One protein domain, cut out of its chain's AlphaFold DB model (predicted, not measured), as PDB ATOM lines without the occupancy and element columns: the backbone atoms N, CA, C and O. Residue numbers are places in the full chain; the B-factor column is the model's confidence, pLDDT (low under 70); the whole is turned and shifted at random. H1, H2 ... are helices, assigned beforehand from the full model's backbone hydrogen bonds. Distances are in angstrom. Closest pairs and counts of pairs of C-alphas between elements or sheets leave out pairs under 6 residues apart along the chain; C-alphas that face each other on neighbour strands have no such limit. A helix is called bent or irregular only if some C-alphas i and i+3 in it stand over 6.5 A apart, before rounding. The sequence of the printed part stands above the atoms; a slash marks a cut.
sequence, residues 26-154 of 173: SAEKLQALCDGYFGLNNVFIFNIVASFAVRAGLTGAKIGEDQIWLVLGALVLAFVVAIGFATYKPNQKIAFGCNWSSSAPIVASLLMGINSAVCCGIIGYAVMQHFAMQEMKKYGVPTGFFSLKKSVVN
ATOM      1  N   SER A  26      46.020  83.992 109.335       84.12
ATOM      2  CA  SER A  26      46.826  85.167 109.728       84.12
ATOM      3  C   SER A  26      46.617  86.335 108.757       84.12
ATOM      4  O   SER A  26      46.230  86.133 107.601       84.12
ATOM      5  N   ALA A  27      46.898  87.565 109.190       85.31
ATOM      6  CA  ALA A  27      46.839  88.739 108.321       85.31
ATOM      7  C   ALA A  27      47.837  88.654 107.152       85.31
ATOM      8  O   ALA A  27      47.580  89.194 106.077       85.31
ATOM      9  N   GLU A  28      48.946  87.937 107.336       87.56
ATOM     10  CA  GLU A  28      49.927  87.651 106.287       87.56
ATOM     11  C   GLU A  28      49.343  86.766 105.175       87.56
ATOM     12  O   GLU A  28      49.500  87.075 103.993       87.56
ATOM     13  N   LYS A  29      48.588  85.717 105.529       87.69
ATOM     14  CA  LYS A  29      47.894  84.872 104.540       87.69
ATOM     15  C   LYS A  29      46.849  85.665 103.763       87.69
ATOM     16  O   LYS A  29      46.787  85.556 102.540       87.69
ATOM     17  N   LEU A  30      46.079  86.514 104.448       88.44
ATOM     18  CA  LEU A  30      45.103  87.387 103.791       88.44
ATOM     19  C   LEU A  30      45.775  88.398 102.852       88.44
ATOM     20  O   LEU A  30      45.283  88.644 101.751       88.44
ATOM     21  N   GLN A  31      46.920  88.954 103.248       90.50
ATOM     22  CA  GLN A  31      47.696  89.843 102.389       90.50
ATOM     23  C   GLN A  31      48.219  89.123 101.145       90.50
ATOM     24  O   GLN A  31      48.126  89.671 100.048       90.50
ATOM     25  N   ALA A  32      48.726  87.898 101.287       89.75
ATOM     26  CA  ALA A  32      49.166  87.104 100.148       89.75
ATOM     27  C   ALA A  32      48.006  86.815  99.178       89.75
ATOM     28  O   ALA A  32      48.162  87.011  97.972       89.75
ATOM     29  N   LEU A  33      46.818  86.455  99.682       90.44
ATOM     30  CA  LEU A  33      45.617  86.286  98.851       90.44
ATOM     31  C   LEU A  33      45.254  87.567  98.103       90.44
ATOM     32  O   LEU A  33      45.018  87.518  96.898       90.44
ATOM     33  N   CYS A  34      45.245  88.707  98.798       90.62
ATOM     34  CA  CYS A  34      44.963  90.018  98.215       90.62
ATOM     35  C   CYS A  34      45.949  90.334  97.079       90.62
ATOM     36  O   CYS A  34      45.555  90.585  95.938       90.62
ATOM     37  N   ASP A  35      47.246  90.258  97.364       91.44
ATOM     38  CA  ASP A  35      48.302  90.529  96.395       91.44
ATOM     39  C   ASP A  35      48.257  89.582  95.191       91.44
ATOM     40  O   ASP A  35      48.479  90.011  94.058       91.44
ATOM     41  N   GLY A  36      47.993  88.298  95.432       89.50
ATOM     42  CA  GLY A  36      47.854  87.292  94.388       89.50
ATOM     43  C   GLY A  36      46.632  87.552  93.510       89.50
ATOM     44  O   GLY A  36      46.759  87.587  92.290       89.50
ATOM     45  N   TYR A  37      45.476  87.830  94.114       91.00
ATOM     46  CA  TYR A  37      44.222  88.138  93.423       91.00
ATOM     47  C   TYR A  37      44.356  89.348  92.489       91.00
ATOM     48  O   TYR A  37      44.062  89.254  91.295       91.00
ATOM     49  N   PHE A  38      44.852  90.480  93.001       90.69
ATOM     50  CA  PHE A  38      45.018  91.691  92.189       90.69
ATOM     51  C   PHE A  38      46.196  91.586  91.217       90.69
ATOM     52  O   PHE A  38      46.122  92.113  90.108       90.69
ATOM     53  N   GLY A  39      47.263  90.879  91.596       88.62
ATOM     54  CA  GLY A  39      48.385  90.595  90.704       88.62
ATOM     55  C   GLY A  39      47.951  89.780  89.489       88.62
ATOM     56  O   GLY A  39      48.306  90.122  88.363       88.62
ATOM     57  N   LEU A  40      47.118  88.758  89.695       89.25
ATOM     58  CA  LEU A  40      46.587  87.936  88.612       89.25
ATOM     59  C   LEU A  40      45.680  88.741  87.670       89.25
ATOM     60  O   LEU A  40      45.728  88.524  86.463       89.25
ATOM     61  N   ASN A  41      44.899  89.692  88.196       90.25
ATOM     62  CA  ASN A  41      44.063  90.577  87.377       90.25
ATOM     63  C   ASN A  41      44.911  91.439  86.428       90.25
ATOM     64  O   ASN A  41      44.615  91.535  85.240       90.25
ATOM     65  N   ASN A  42      46.028  91.988  86.918       87.62
ATOM     66  CA  ASN A  42      46.957  92.745  86.075       87.62
ATOM     67  C   ASN A  42      47.563  91.876  84.964       87.62
ATOM     68  O   ASN A  42      47.629  92.307  83.814       87.62
ATOM     69  N   VAL A  43      47.972  90.644  85.291       88.62
ATOM     70  CA  VAL A  43      48.517  89.699  84.301       88.62
ATOM     71  C   VAL A  43      47.456  89.308  83.270       88.62
ATOM     72  O   VAL A  43      47.762  89.223  82.085       88.62
ATOM     73  N   PHE A  44      46.205  89.120  83.690       88.62
ATOM     74  CA  PHE A  44      45.099  88.803  82.790       88.62
ATOM     75  C   PHE A  44      44.781  89.949  81.822       88.62
ATOM     76  O   PHE A  44      44.686  89.719  80.618       88.62
ATOM     77  N   ILE A  45      44.693  91.188  82.318       89.75
ATOM     78  CA  ILE A  45      44.482  92.375  81.474       89.75
ATOM     79  C   ILE A  45      45.629  92.516  80.469       89.75
ATOM     80  O   ILE A  45      45.381  92.693  79.276       89.75
ATOM     81  N   PHE A  46      46.875  92.374  80.929       88.69
ATOM     82  CA  PHE A  46      48.041  92.382  80.049       88.69
ATOM     83  C   PHE A  46      47.951  91.289  78.980       88.69
ATOM     84  O   PHE A  46      48.176  91.570  77.805       88.69
ATOM     85  N   ASN A  47      47.558  90.068  79.356       87.88
ATOM     86  CA  ASN A  47      47.403  88.965  78.414       87.88
ATOM     87  C   ASN A  47      46.345  89.259  77.340       87.88
ATOM     88  O   ASN A  47      46.586  88.985  76.166       87.88
ATOM     89  N   ILE A  48      45.200  89.845  77.714       88.12
ATOM     90  CA  ILE A  48      44.157  90.251  76.758       88.12
ATOM     91  C   ILE A  48      44.720  91.275  75.772       88.12
ATOM     92  O   ILE A  48      44.620  91.075  74.561       88.12
ATOM     93  N   VAL A  49      45.332  92.350  76.275       89.56
ATOM     94  CA  VAL A  49      45.873  93.428  75.435       89.56
ATOM     95  C   VAL A  49      46.960  92.896  74.498       89.56
ATOM     96  O   VAL A  49      46.909  93.152  73.296       89.56
ATOM     97  N   ALA A  50      47.896  92.096  75.016       86.50
ATOM     98  CA  ALA A  50      48.950  91.469  74.224       86.50
ATOM     99  C   ALA A  50      48.380  90.526  73.151       86.50
ATOM    100  O   ALA A  50      48.802  90.580  71.999       86.50
ATOM    101  N   SER A  51      47.383  89.706  73.499       84.31
ATOM    102  CA  SER A  51      46.720  88.799  72.549       84.31
ATOM    103  C   SER A  51      46.054  89.561  71.403       84.31
ATOM    104  O   SER A  51      46.181  89.163  70.245       84.31
ATOM    105  N   PHE A  52      45.376  90.676  71.698       86.69
ATOM    106  CA  PHE A  52      44.787  91.537  70.668       86.69
ATOM    107  C   PHE A  52      45.851  92.198  69.788       86.69
ATOM    108  O   PHE A  52      45.721  92.175  68.566       86.69
ATOM    109  N   ALA A  53      46.919  92.733  70.387       86.00
ATOM    110  CA  ALA A  53      48.011  93.366  69.651       86.00
ATOM    111  C   ALA A  53      48.718  92.383  68.704       86.00
ATOM    112  O   ALA A  53      48.940  92.702  67.536       86.00
ATOM    113  N   VAL A  54      49.008  91.165  69.175       84.81
ATOM    114  CA  VAL A  54      49.624  90.113  68.354       84.81
ATOM    115  C   VAL A  54      48.707  89.711  67.202       84.81
ATOM    116  O   VAL A  54      49.167  89.620  66.068       84.81
ATOM    117  N   ARG A  55      47.402  89.527  67.449       81.94
ATOM    118  CA  ARG A  55      46.440  89.200  66.383       81.94
ATOM    119  C   ARG A  55      46.350  90.307  65.333       81.94
ATOM    120  O   ARG A  55      46.420  90.003  64.148       81.94
ATOM    121  N   ALA A  56      46.258  91.570  65.751       84.00
ATOM    122  CA  ALA A  56      46.231  92.706  64.830       84.00
ATOM    123  C   ALA A  56      47.512  92.794  63.981       84.00
ATOM    124  O   ALA A  56      47.439  93.005  62.771       84.00
ATOM    125  N   GLY A  57      48.678  92.566  64.598       83.44
ATOM    126  CA  GLY A  57      49.964  92.525  63.900       83.44
ATOM    127  C   GLY A  57      50.057  91.387  62.882       83.44
ATOM    128  O   GLY A  57      50.517  91.608  61.765       83.44
ATOM    129  N   LEU A  58      49.561  90.192  63.227       81.69
ATOM    130  CA  LEU A  58      49.516  89.047  62.313       81.69
ATOM    131  C   LEU A  58      48.586  89.279  61.119       81.69
ATOM    132  O   LEU A  58      48.943  88.909  60.007       81.69
ATOM    133  N   THR A  59      47.423  89.909  61.316       79.50
ATOM    134  CA  THR A  59      46.504  90.236  60.210       79.50
ATOM    135  C   THR A  59      47.110  91.250  59.235       79.50
ATOM    136  O   THR A  59      46.815  91.206  58.043       79.50
ATOM    137  N   GLY A  60      47.967  92.153  59.719       76.56
ATOM    138  CA  GLY A  60      48.688  93.114  58.877       76.56
ATOM    139  C   GLY A  60      49.961  92.562  58.225       76.56
ATOM    140  O   GLY A  60      50.501  93.190  57.314       76.56
ATOM    141  N   ALA A  61      50.460  91.409  58.678       79.19
ATOM    142  CA  ALA A  61      51.700  90.824  58.190       79.19
ATOM    143  C   ALA A  61      51.455  89.970  56.936       79.19
ATOM    144  O   ALA A  61      50.605  89.083  56.915       79.19
ATOM    145  N   LYS A  62      52.248  90.197  55.883       79.06
ATOM    146  CA  LYS A  62      52.283  89.317  54.706       79.06
ATOM    147  C   LYS A  62      53.152  88.098  55.016       79.06
ATOM    148  O   LYS A  62      54.336  88.086  54.691       79.06
ATOM    149  N   ILE A  63      52.577  87.115  55.700       77.88
ATOM    150  CA  ILE A  63      53.247  85.853  56.041       77.88
ATOM    151  C   ILE A  63      52.925  84.826  54.949       77.88
ATOM    152  O   ILE A  63      51.760  84.657  54.595       77.88
ATOM    153  N   GLY A  64      53.949  84.168  54.402       80.69
ATOM    154  CA  GLY A  64      53.770  83.058  53.458       80.69
ATOM    155  C   GLY A  64      53.096  81.851  54.119       80.69
ATOM    156  O   GLY A  64      53.272  81.616  55.316       80.69
ATOM    157  N   GLU A  65      52.315  81.078  53.359       77.69
ATOM    158  CA  GLU A  65      51.605  79.887  53.867       77.69
ATOM    159  C   GLU A  65      52.547  78.838  54.480       77.69
ATOM    160  O   GLU A  65      52.176  78.129  55.412       77.69
ATOM    161  N   ASP A  66      53.786  78.774  54.002       81.00
ATOM    162  CA  ASP A  66      54.853  77.907  54.501       81.00
ATOM    163  C   ASP A  66      55.369  78.325  55.889       81.00
ATOM    164  O   ASP A  66      55.818  77.489  56.675       81.00
ATOM    165  N   GLN A  67      55.256  79.610  56.231       84.19
ATOM    166  CA  GLN A  67      55.747  80.166  57.493       84.19
ATOM    167  C   GLN A  67      54.657  80.307  58.559       84.19
ATOM    168  O   GLN A  67      54.974  80.448  59.743       84.19
ATOM    169  N   ILE A  68      53.377  80.235  58.181       82.75
ATOM    170  CA  ILE A  68      52.261  80.517  59.094       82.75
ATOM    171  C   ILE A  68      52.237  79.574  60.301       82.75
ATOM    172  O   ILE A  68      52.031  80.015  61.431       82.75
ATOM    173  N   TRP A  69      52.529  78.289  60.086       83.69
ATOM    174  CA  TRP A  69      52.543  77.278  61.143       83.69
ATOM    175  C   TRP A  69      53.721  77.450  62.100       83.69
ATOM    176  O   TRP A  69      53.552  77.298  63.310       83.69
ATOM    177  N   LEU A  70      54.894  77.824  61.578       86.44
ATOM    178  CA  LEU A  70      56.072  78.118  62.396       86.44
ATOM    179  C   LEU A  70      55.846  79.362  63.257       86.44
ATOM    180  O   LEU A  70      56.126  79.338  64.456       86.44
ATOM    181  N   VAL A  71      55.284  80.424  62.675       85.69
ATOM    182  CA  VAL A  71      54.972  81.663  63.399       85.69
ATOM    183  C   VAL A  71      53.901  81.421  64.463       85.69
ATOM    184  O   VAL A  71      54.073  81.844  65.607       85.69
ATOM    185  N   LEU A  72      52.826  80.696  64.137       83.31
ATOM    186  CA  LEU A  72      51.785  80.340  65.106       83.31
ATOM    187  C   LEU A  72      52.337  79.479  66.246       83.31
ATOM    188  O   LEU A  72      52.076  79.779  67.410       83.31
ATOM    189  N   GLY A  73      53.127  78.449  65.932       86.00
ATOM    190  CA  GLY A  73      53.757  77.590  66.934       86.00
ATOM    191  C   GLY A  73      54.688  78.368  67.868       86.00
ATOM    192  O   GLY A  73      54.594  78.229  69.090       86.00
ATOM    193  N   ALA A  74      55.530  79.244  67.311       87.25
ATOM    194  CA  ALA A  74      56.427  80.099  68.083       87.25
ATOM    195  C   ALA A  74      55.661  81.076  68.988       87.25
ATOM    196  O   ALA A  74      56.028  81.252  70.149       87.25
ATOM    197  N   LEU A  75      54.573  81.673  68.493       85.25
ATOM    198  CA  LEU A  75      53.738  82.579  69.281       85.25
ATOM    199  C   LEU A  75      53.013  81.856  70.411       85.25
ATOM    200  O   LEU A  75      53.036  82.337  71.541       85.25
ATOM    201  N   VAL A  76      52.415  80.694  70.141       85.25
ATOM    202  CA  VAL A  76      51.778  79.872  71.179       85.25
ATOM    203  C   VAL A  76      52.786  79.530  72.271       85.25
ATOM    204  O   VAL A  76      52.509  79.761  73.448       85.25
ATOM    205  N   LEU A  77      53.974  79.051  71.896       87.75
ATOM    206  CA  LEU A  77      55.025  78.726  72.859       87.75
ATOM    207  C   LEU A  77      55.462  79.960  73.664       87.75
ATOM    208  O   LEU A  77      55.573  79.885  74.889       87.75
ATOM    209  N   ALA A  78      55.647  81.107  73.004       86.94
ATOM    210  CA  ALA A  78      56.000  82.361  73.662       86.94
ATOM    211  C   ALA A  78      54.928  82.805  74.670       86.94
ATOM    212  O   ALA A  78      55.274  83.177  75.791       86.94
ATOM    213  N   PHE A  79      53.639  82.711  74.323       84.88
ATOM    214  CA  PHE A  79      52.532  83.018  75.236       84.88
ATOM    215  C   PHE A  79      52.510  82.083  76.444       84.88
ATOM    216  O   PHE A  79      52.426  82.555  77.579       84.88
ATOM    217  N   VAL A  80      52.645  80.771  76.228       87.38
ATOM    218  CA  VAL A  80      52.657  79.783  77.319       87.38
ATOM    219  C   VAL A  80      53.781  80.084  78.311       87.38
ATOM    220  O   VAL A  80      53.536  80.122  79.517       87.38
ATOM    221  N   VAL A  81      54.992  80.350  77.816       89.44
ATOM    222  CA  VAL A  81      56.158  80.650  78.660       89.44
ATOM    223  C   VAL A  81      56.002  82.002  79.360       89.44
ATOM    224  O   VAL A  81      56.167  82.080  80.579       89.44
ATOM    225  N   ALA A  82      55.641  83.056  78.625       87.38
ATOM    226  CA  ALA A  82      55.514  84.404  79.174       87.38
ATOM    227  C   ALA A  82      54.418  84.487  80.246       87.38
ATOM    228  O   ALA A  82      54.656  85.005  81.338       87.38
ATOM    229  N   ILE A  83      53.233  83.935  79.972       86.94
ATOM    230  CA  ILE A  83      52.112  83.939  80.917       86.94
ATOM    231  C   ILE A  83      52.355  82.968  82.068       86.94
ATOM    232  O   ILE A  83      52.071  83.314  83.216       86.94
ATOM    233  N   GLY A  84      52.934  81.793  81.811       85.94
ATOM    234  CA  GLY A  84      53.337  80.870  82.873       85.94
ATOM    235  C   GLY A  84      54.284  81.540  83.872       85.94
ATOM    236  O   GLY A  84      54.064  81.474  85.081       85.94
ATOM    237  N   PHE A  85      55.277  82.284  83.382       89.44
ATOM    238  CA  PHE A  85      56.198  83.025  84.242       89.44
ATOM    239  C   PHE A  85      55.524  84.209  84.956       89.44
ATOM    240  O   PHE A  85      55.700  84.394  86.163       89.44
ATOM    241  N   ALA A  86      54.711  84.993  84.243       88.88
ATOM    242  CA  ALA A  86      54.028  86.160  84.802       88.88
ATOM    243  C   ALA A  86      53.001  85.787  85.887       88.88
ATOM    244  O   ALA A  86      52.856  86.503  86.881       88.88
ATOM    245  N   THR A  87      52.309  84.656  85.728       88.56
ATOM    246  CA  THR A  87      51.310  84.160  86.691       88.56
ATOM    247  C   THR A  87      51.928  83.438  87.886       88.56
ATOM    248  O   THR A  87      51.273  83.338  88.922       88.56
ATOM    249  N   TYR A  88      53.195  83.015  87.807       89.50
ATOM    250  CA  TYR A  88      53.843  82.235  88.861       89.50
ATOM    251  C   TYR A  88      53.871  82.939  90.217       89.50
ATOM    252  O   TYR A  88      53.416  82.380  91.215       89.50
ATOM    253  N   LYS A  89      54.347  84.190  90.267       89.88
ATOM    254  CA  LYS A  89      54.393  84.960  91.522       89.88
ATOM    255  C   LYS A  89      52.993  85.170  92.128       89.88
ATOM    256  O   LYS A  89      52.828  84.878  93.313       89.88
ATOM    257  N   PRO A  90      51.974  85.636  91.378       89.25
ATOM    258  CA  PRO A  90      50.600  85.693  91.878       89.25
ATOM    259  C   PRO A  90      50.068  84.344  92.379       89.25
ATOM    260  O   PRO A  90      49.510  84.278  93.473       89.25
ATOM    261  N   ASN A  91      50.292  83.264  91.627       89.44
ATOM    262  CA  ASN A  91      49.821  81.924  91.976       89.44
ATOM    263  C   ASN A  91      50.501  81.381  93.233       89.44
ATOM    264  O   ASN A  91      49.832  80.758  94.050       89.44
ATOM    265  N   GLN A  92      51.791  81.661  93.441       91.00
ATOM    266  CA  GLN A  92      52.477  81.349  94.696       91.00
ATOM    267  C   GLN A  92      51.829  82.054  95.891       91.00
ATOM    268  O   GLN A  92      51.632  81.434  96.932       91.00
ATOM    269  N   LYS A  93      51.464  83.333  95.745       90.19
ATOM    270  CA  LYS A  93      50.807  84.083  96.824       90.19
ATOM    271  C   LYS A  93      49.406  83.543  97.133       90.19
ATOM    272  O   LYS A  93      49.052  83.414  98.304       90.19
ATOM    273  N   ILE A  94      48.638  83.168  96.105       88.44
ATOM    274  CA  ILE A  94      47.333  82.505  96.281       88.44
ATOM    275  C   ILE A  94      47.517  81.139  96.957       88.44
ATOM    276  O   ILE A  94      46.838  80.848  97.935       88.44
ATOM    277  N   ALA A  95      48.473  80.332  96.490       88.88
ATOM    278  CA  ALA A  95      48.780  79.020  97.054       88.88
ATOM    279  C   ALA A  95      49.171  79.105  98.536       88.88
ATOM    280  O   ALA A  95      48.662  78.333  99.345       88.88
ATOM    281  N   PHE A  96      50.009  80.077  98.910       89.19
ATOM    282  CA  PHE A  96      50.363  80.332 100.308       89.19
ATOM    283  C   PHE A  96      49.132  80.683 101.154       89.19
ATOM    284  O   PHE A  96      48.919  80.112 102.223       89.19
ATOM    285  N   GLY A  97      48.285  81.581 100.652       84.00
ATOM    286  CA  GLY A  97      47.054  81.988 101.320       84.00
ATOM    287  C   GLY A  97      46.032  80.865 101.511       84.00
ATOM    288  O   GLY A  97      45.384  80.796 102.554       84.00
ATOM    289  N   CYS A  98      45.934  79.965 100.530       85.88
ATOM    290  CA  CYS A  98      45.038  78.807 100.534       85.88
ATOM    291  C   CYS A  98      45.646  77.546 101.180       85.88
ATOM    292  O   CYS A  98      44.985  76.509 101.207       85.88
ATOM    293  N   ASN A  99      46.883  77.602 101.691       85.81
ATOM    294  CA  ASN A  99      47.630  76.448 102.219       85.81
ATOM    295  C   ASN A  99      47.782  75.288 101.216       85.81
ATOM    296  O   ASN A  99      47.644  74.119 101.570       85.81
ATOM    297  N   TRP A 100      48.037  75.603  99.949       87.12
ATOM    298  CA  TRP A 100      48.299  74.591  98.928       87.12
ATOM    299  C   TRP A 100      49.720  74.028  99.033       87.12
ATOM    300  O   TRP A 100      50.620  74.657  99.590       87.12
ATOM    301  N   SER A 101      49.932  72.841  98.459       86.19
ATOM    302  CA  SER A 101      51.260  72.234  98.367       86.19
ATOM    303  C   SER A 101      52.210  73.072  97.504       86.19
ATOM    304  O   SER A 101      51.790  73.780  96.586       86.19
ATOM    305  N   SER A 102      53.517  72.942  97.742       81.31
ATOM    306  CA  SER A 102      54.555  73.689  97.016       81.31
ATOM    307  C   SER A 102      54.558  73.447  95.500       81.31
ATOM    308  O   SER A 102      55.053  74.284  94.747       81.31
ATOM    309  N   SER A 103      53.991  72.329  95.032       84.31
ATOM    310  CA  SER A 103      53.863  72.000  93.606       84.31
ATOM    311  C   SER A 103      52.616  72.599  92.942       84.31
ATOM    312  O   SER A 103      52.632  72.854  91.737       84.31
ATOM    313  N   ALA A 104      51.557  72.888  93.704       83.06
ATOM    314  CA  ALA A 104      50.313  73.451  93.185       83.06
ATOM    315  C   ALA A 104      50.476  74.775  92.405       83.06
ATOM    316  O   ALA A 104      49.893  74.881  91.325       83.06
ATOM    317  N   PRO A 105      51.271  75.775  92.851       81.50
ATOM    318  CA  PRO A 105      51.427  77.017  92.092       81.50
ATOM    319  C   PRO A 105      52.155  76.813  90.759       81.50
ATOM    320  O   PRO A 105      51.865  77.527  89.800       81.50
ATOM    321  N   ILE A 106      53.059  75.832  90.663       85.31
ATOM    322  CA  ILE A 106      53.749  75.495  89.408       85.31
ATOM    323  C   ILE A 106      52.735  74.937  88.409       85.31
ATOM    324  O   ILE A 106      52.624  75.441  87.292       85.31
ATOM    325  N   VAL A 107      51.942  73.949  88.836       85.19
ATOM    326  CA  VAL A 107      50.915  73.321  87.995       85.19
ATOM    327  C   VAL A 107      49.853  74.340  87.578       85.19
ATOM    328  O   VAL A 107      49.513  74.416  86.400       85.19
ATOM    329  N   ALA A 108      49.383  75.185  88.501       85.00
ATOM    330  CA  ALA A 108      48.419  76.242  88.194       85.00
ATOM    331  C   ALA A 108      48.955  77.235  87.148       85.00
ATOM    332  O   ALA A 108      48.226  77.633  86.243       85.00
ATOM    333  N   SER A 109      50.237  77.598  87.231       83.56
ATOM    334  CA  SER A 109      50.864  78.535  86.289       83.56
ATOM    335  C   SER A 109      51.068  77.915  84.909       83.56
ATOM    336  O   SER A 109      50.808  78.568  83.900       83.56
ATOM    337  N   LEU A 110      51.451  76.636  84.850       84.62
ATOM    338  CA  LEU A 110      51.547  75.894  83.593       84.62
ATOM    339  C   LEU A 110      50.177  75.779  82.915       84.62
ATOM    340  O   LEU A 110      50.040  76.090  81.732       84.62
ATOM    341  N   LEU A 111      49.149  75.396  83.677       85.44
ATOM    342  CA  LEU A 111      47.779  75.306  83.179       85.44
ATOM    343  C   LEU A 111      47.255  76.670  82.725       85.44
ATOM    344  O   LEU A 111      46.607  76.746  81.687       85.44
ATOM    345  N   MET A 112      47.567  77.757  83.439       83.88
ATOM    346  CA  MET A 112      47.227  79.111  82.987       83.88
ATOM    347  C   MET A 112      47.951  79.496  81.697       83.88
ATOM    348  O   MET A 112      47.318  80.079  80.821       83.88
ATOM    349  N   GLY A 113      49.234  79.151  81.552       81.44
ATOM    350  CA  GLY A 113      49.995  79.371  80.322       81.44
ATOM    351  C   GLY A 113      49.364  78.652  79.129       81.44
ATOM    352  O   GLY A 113      49.059  79.290  78.125       81.44
ATOM    353  N   ILE A 114      49.069  77.357  79.264       83.06
ATOM    354  CA  ILE A 114      48.399  76.558  78.220       83.06
ATOM    355  C   ILE A 114      47.026  77.152  77.882       83.06
ATOM    356  O   ILE A 114      46.688  77.356  76.718       83.06
ATOM    357  N   ASN A 115      46.247  77.503  78.902       82.88
ATOM    358  CA  ASN A 115      44.919  78.074  78.721       82.88
ATOM    359  C   ASN A 115      44.951  79.484  78.099       82.88
ATOM    360  O   ASN A 115      44.000  79.901  77.432       82.88
ATOM    361  N   SER A 116      46.053  80.219  78.289       78.31
ATOM    362  CA  SER A 116      46.280  81.525  77.666       78.31
ATOM    363  C   SER A 116      46.291  81.438  76.144       78.31
ATOM    364  O   SER A 116      45.649  82.258  75.492       78.31
ATOM    365  N   ALA A 117      46.913  80.393  75.593       75.75
ATOM    366  CA  ALA A 117      46.994  80.181  74.155       75.75
ATOM    367  C   ALA A 117      45.636  79.814  73.529       75.75
ATOM    368  O   ALA A 117      45.370  80.184  72.389       75.75
ATOM    369  N   VAL A 118      44.763  79.121  74.273       78.38
ATOM    370  CA  VAL A 118      43.470  78.632  73.759       78.38
ATOM    371  C   VAL A 118      42.360  79.680  73.879       78.38
ATOM    372  O   VAL A 118      41.607  79.891  72.933       78.38
ATOM    373  N   CYS A 119      42.234  80.346  75.032       74.38
ATOM    374  CA  CYS A 119      41.101  81.240  75.314       74.38
ATOM    375  C   CYS A 119      41.496  82.557  75.998       74.38
ATOM    376  O   CYS A 119      40.735  83.111  76.795       74.38
ATOM    377  N   CYS A 120      42.718  83.040  75.755       77.50
ATOM    378  CA  CYS A 120      43.287  84.188  76.469       77.50
ATOM    379  C   CYS A 120      43.340  83.970  77.998       77.50
ATOM    380  O   CYS A 120      43.473  84.922  78.768       77.50
ATOM    381  N   GLY A 121      43.240  82.718  78.459       71.81
ATOM    382  CA  GLY A 121      43.418  82.339  79.857       71.81
ATOM    383  C   GLY A 121      42.218  82.656  80.744       71.81
ATOM    384  O   GLY A 121      42.354  82.594  81.965       71.81
ATOM    385  N   ILE A 122      41.052  82.970  80.165       84.69
ATOM    386  CA  ILE A 122      39.876  83.419  80.923       84.69
ATOM    387  C   ILE A 122      39.369  82.369  81.914       84.69
ATOM    388  O   ILE A 122      39.036  82.706  83.047       84.69
ATOM    389  N   ILE A 123      39.378  81.090  81.530       85.62
ATOM    390  CA  ILE A 123      38.914  80.000  82.399       85.62
ATOM    391  C   ILE A 123      39.872  79.829  83.586       85.62
ATOM    392  O   ILE A 123      39.440  79.789  84.735       85.62
ATOM    393  N   GLY A 124      41.183  79.775  83.329       82.00
ATOM    394  CA  GLY A 124      42.198  79.612  84.374       82.00
ATOM    395  C   GLY A 124      42.217  80.799  85.334       82.00
ATOM    396  O   GLY A 124      42.293  80.618  86.548       82.00
ATOM    397  N   TYR A 125      42.050  82.005  84.790       86.62
ATOM    398  CA  TYR A 125      41.862  83.219  85.569       86.62
ATOM    399  C   TYR A 125      40.624  83.125  86.468       86.62
ATOM    400  O   TYR A 125      40.746  83.297  87.678       86.62
ATOM    401  N   ALA A 126      39.456  82.786  85.914       86.50
ATOM    402  CA  ALA A 126      38.212  82.678  86.676       86.50
ATOM    403  C   ALA A 126      38.314  81.660  87.824       86.50
ATOM    404  O   ALA A 126      37.879  81.952  88.937       86.50
ATOM    405  N   VAL A 127      38.943  80.504  87.586       87.94
ATOM    406  CA  VAL A 127      39.151  79.464  88.606       87.94
ATOM    407  C   VAL A 127      40.058  79.961  89.736       87.94
ATOM    408  O   VAL A 127      39.689  79.862  90.907       87.94
ATOM    409  N   MET A 128      41.214  80.550  89.415       88.31
ATOM    410  CA  MET A 128      42.138  81.062  90.437       88.31
ATOM    411  C   MET A 128      41.538  82.227  91.231       88.31
ATOM    412  O   MET A 128      41.678  82.290  92.454       88.31
ATOM    413  N   GLN A 129      40.812  83.118  90.553       87.38
ATOM    414  CA  GLN A 129      40.060  84.198  91.190       87.38
ATOM    415  C   GLN A 129      38.980  83.643  92.120       87.38
ATOM    416  O   GLN A 129      38.814  84.147  93.228       87.38
ATOM    417  N   HIS A 130      38.277  82.586  91.709       87.44
ATOM    418  CA  HIS A 130      37.254  81.940  92.524       87.44
ATOM    419  C   HIS A 130      37.832  81.352  93.815       87.44
ATOM    420  O   HIS A 130      37.307  81.642  94.889       87.44
ATOM    421  N   PHE A 131      38.940  80.607  93.737       87.50
ATOM    422  CA  PHE A 131      39.615  80.074  94.926       87.50
ATOM    423  C   PHE A 131      40.064  81.183  95.876       87.50
ATOM    424  O   PHE A 131      39.775  81.128  97.071       87.50
ATOM    425  N   ALA A 132      40.707  82.226  95.347       87.12
ATOM    426  CA  ALA A 132      41.154  83.353  96.153       87.12
ATOM    427  C   ALA A 132      39.974  84.096  96.817       87.12
ATOM    428  O   ALA A 132      40.059  84.447  97.991       87.12
ATOM    429  N   MET A 133      38.852  84.293  96.112       87.44
ATOM    430  CA  MET A 133      37.645  84.915  96.678       87.44
ATOM    431  C   MET A 133      36.988  84.057  97.754       87.44
ATOM    432  O   MET A 133      36.617  84.588  98.800       87.44
ATOM    433  N   GLN A 134      36.834  82.751  97.514       87.88
ATOM    434  CA  GLN A 134      36.275  81.839  98.510       87.88
ATOM    435  C   GLN A 134      37.116  81.842  99.785       87.88
ATOM    436  O   GLN A 134      36.563  81.891 100.882       87.88
ATOM    437  N   GLU A 135      38.440  81.839  99.642       88.31
ATOM    438  CA  GLU A 135      39.347  81.868 100.779       88.31
ATOM    439  C   GLU A 135      39.272  83.215 101.512       88.31
ATOM    440  O   GLU A 135      39.053  83.231 102.719       88.31
ATOM    441  N   MET A 136      39.319  84.347 100.799       86.44
ATOM    442  CA  MET A 136      39.163  85.688 101.384       86.44
ATOM    443  C   MET A 136      37.813  85.887 102.089       86.44
ATOM    444  O   MET A 136      37.752  86.561 103.118       86.44
ATOM    445  N   LYS A 137      36.734  85.263 101.601       86.44
ATOM    446  CA  LYS A 137      35.413  85.308 102.249       86.44
ATOM    447  C   LYS A 137      35.442  84.709 103.658       86.44
ATOM    448  O   LYS A 137      34.753  85.215 104.541       86.44
ATOM    449  N   LYS A 138      36.278  83.693 103.906       85.06
ATOM    450  CA  LYS A 138      36.466  83.107 105.247       85.06
ATOM    451  C   LYS A 138      37.122  84.081 106.233       85.06
ATOM    452  O   LYS A 138      36.904  83.964 107.432       85.06
ATOM    453  N   TYR A 139      37.863  85.074 105.735       80.12
ATOM    454  CA  TYR A 139      38.413  86.174 106.537       80.12
ATOM    455  C   TYR A 139      37.406  87.317 106.766       80.12
ATOM    456  O   TYR A 139      37.775  88.352 107.315       80.12
ATOM    457  N   GLY A 140      36.148  87.163 106.336       78.00
ATOM    458  CA  GLY A 140      35.111  88.186 106.479       78.00
ATOM    459  C   GLY A 140      35.127  89.257 105.388       78.00
ATOM    460  O   GLY A 140      34.424  90.254 105.511       78.00
ATOM    461  N   VAL A 141      35.891  89.074 104.304       82.00
ATOM    462  CA  VAL A 141      35.893  90.025 103.184       82.00
ATOM    463  C   VAL A 141      34.527  90.009 102.476       82.00
ATOM    464  O   VAL A 141      34.073  88.935 102.065       82.00
ATOM    465  N   PRO A 142      33.866  91.168 102.275       77.12
ATOM    466  CA  PRO A 142      32.629  91.229 101.503       77.12
ATOM    467  C   PRO A 142      32.886  90.865 100.049       77.12
ATOM    468  O   PRO A 142      33.597  91.568  99.332       77.12
ATOM    469  N   THR A 143      32.230  89.815  99.578       69.00
ATOM    470  CA  THR A 143      32.144  89.505  98.152       69.00
ATOM    471  C   THR A 143      30.856  90.126  97.605       69.00
ATOM    472  O   THR A 143      29.776  89.573  97.808       69.00
ATOM    473  N   GLY A 144      30.950  91.306  96.984       63.31
ATOM    474  CA  GLY A 144      29.833  91.934  96.267       63.31
ATOM    475  C   GLY A 144      29.675  91.407  94.833       63.31
ATOM    476  O   GLY A 144      30.511  90.647  94.351       63.31
ATOM    477  N   PHE A 145      28.612  91.841  94.140       54.25
ATOM    478  CA  PHE A 145      28.337  91.493  92.730       54.25
ATOM    479  C   PHE A 145      29.392  92.051  91.756       54.25
ATOM    480  O   PHE A 145      29.649  91.477  90.704       54.25
ATOM    481  N   PHE A 146      30.025  93.165  92.129       54.03
ATOM    482  CA  PHE A 146      31.204  93.711  91.468       54.03
ATOM    483  C   PHE A 146      32.439  93.334  92.293       54.03
ATOM    484  O   PHE A 146      32.410  93.473  93.513       54.03
ATOM    485  N   SER A 147      33.477  92.846  91.607       66.44
ATOM    486  CA  SER A 147      34.813  92.441  92.085       66.44
ATOM    487  C   SER A 147      35.308  93.084  93.398       66.44
ATOM    488  O   SER A 147      34.989  94.224  93.737       66.44
ATOM    489  N   LEU A 148      36.158  92.356  94.131       79.50
ATOM    490  CA  LEU A 148      36.739  92.815  95.393       79.50
ATOM    491  C   LEU A 148      37.455  94.166  95.237       79.50
ATOM    492  O   LEU A 148      38.328  94.338  94.388       79.50
ATOM    493  N   LYS A 149      37.139  95.126  96.114       82.25
ATOM    494  CA  LYS A 149      37.866  96.400  96.191       82.25
ATOM    495  C   LYS A 149      39.116  96.233  97.048       82.25
ATOM    496  O   LYS A 149      39.014  95.936  98.237       82.25
ATOM    497  N   LYS A 150      40.292  96.506  96.470       84.06
ATOM    498  CA  LYS A 150      41.586  96.396  97.170       84.06
ATOM    499  C   LYS A 150      41.631  97.198  98.477       84.06
ATOM    500  O   LYS A 150      42.197  96.729  99.457       84.06
ATOM    501  N   SER A 151      40.994  98.372  98.513       83.31
ATOM    502  CA  SER A 151      40.908  99.209  99.718       83.31
ATOM    503  C   SER A 151      40.204  98.511 100.884       83.31
ATOM    504  O   SER A 151      40.696  98.571 102.005       83.31
ATOM    505  N   VAL A 152      39.105  97.801 100.616       84.19
ATOM    506  CA  VAL A 152      38.320  97.090 101.638       84.19
ATOM    507  C   VAL A 152      39.108  95.905 102.193       84.19
ATOM    508  O   VAL A 152      39.196  95.731 103.405       84.19
ATOM    509  N   VAL A 153      39.751  95.122 101.320       84.44
ATOM    510  CA  VAL A 153      40.592  93.993 101.754       84.44
ATOM    511  C   VAL A 153      41.767  94.486 102.604       84.44
ATOM    512  O   VAL A 153      42.063  93.907 103.645       84.44
ATOM    513  N   ASN A 154      42.403  95.594 102.211       87.06
ATOM    514  CA  ASN A 154      43.512  96.187 102.960       87.06
ATOM    515  C   ASN A 154      43.102  96.718 104.340       87.06
ATOM    516  O   ASN A 154      43.894  96.609 105.273       87.06
TER     517      ASN A 154
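This is residues 26 to 154 of the 173 residues of an uncharacterized protein of Armatimonadetes bacterium 55-13 (UniProt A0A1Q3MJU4). Two long helices, H1 and H2, form a helical hairpin that is spread apart towards its link and closed at the other end, where a shorter hairpin of H3 and H4 packs on one side of it. Together they make a four-helix up-and-down bundle, each helix running against the one before it, and a small last helix, H5, comes back to H1 after a long loop. The printed part has 129 residues with five named helices in the order H1, H2, H3, H4, H5 and no named strand; the class is all helix. It is only just loose, close to compact, with a radius of gyration of the C-alphas of 16.8 A, and only just flat, spanning 56 by 31 by 17 A.

H1, residues 27 to 60, and H2, residues 65 to 97, touch at a shallow tilt of 11 degrees, opposite ways; their closest C-alphas, Gly 36 and Pro 90, are 4.0 A apart. H2 touches H1 with residues 83 to 97 alone, and it has a kink of 42 degrees near residue 89. H2 is also irregular: C-alphas 66 and 69 are 7.1 A apart. H3, residues 104 to 119, forms a hairpin with H2 and touches it at a tilt of 36 degrees, only just steep; the closest C-alphas, Val 80 and Gly 113, are 4.0 A apart. H1 and H3 are close but not clearly touching, with the closest C-alphas, Asn 47 and Ser 116, 7.6 A apart. H4, residues 122 to 138, forms a hairpin with H3 at a steep tilt of 40 degrees; the closest C-alphas, Met 112 and Gly 124, are 5.2 A apart. H4 touches H1 at a shallow tilt of 15 degrees, opposite ways, with Leu 33 and Ala 132 closest, their C-alphas 6.0 A apart. H2 touches H4 with residues 91 to 97 alone, the C-alphas of Ile 94 and Ala 132 being closest at 6.2 A. H5, residues 150 to 154, touches H1, the closest C-alphas being Cys 34 and Val 153 at 6.9 A, and is apart from H2 and H3. Every O i to N i+4 pair is within hydrogen-bond range in H1 and H5, against 25 of 29 in H2, 11 of 12 in H3 and 12 of 13 in H4.

H1 runs 49.7 A from C-alpha 27 at (46.839, 88.739, 108.321) to C-alpha 60 at (48.688, 93.114, 58.877). H2 measures 47.7 A, H3 21.6 A, H4 24.6 A and H5 6.1 A, ending at C-alpha 154 at (43.512, 96.187, 102.960).

The two C-alphas farthest apart, Ser 26 and Gly 64, are 56.7 A apart, and the printed part has no cut. The link from H4 to H5 is long, with 11 residues. The model's mean pLDDT over the printed part is 84.4; residues 143 to 147 are under 70.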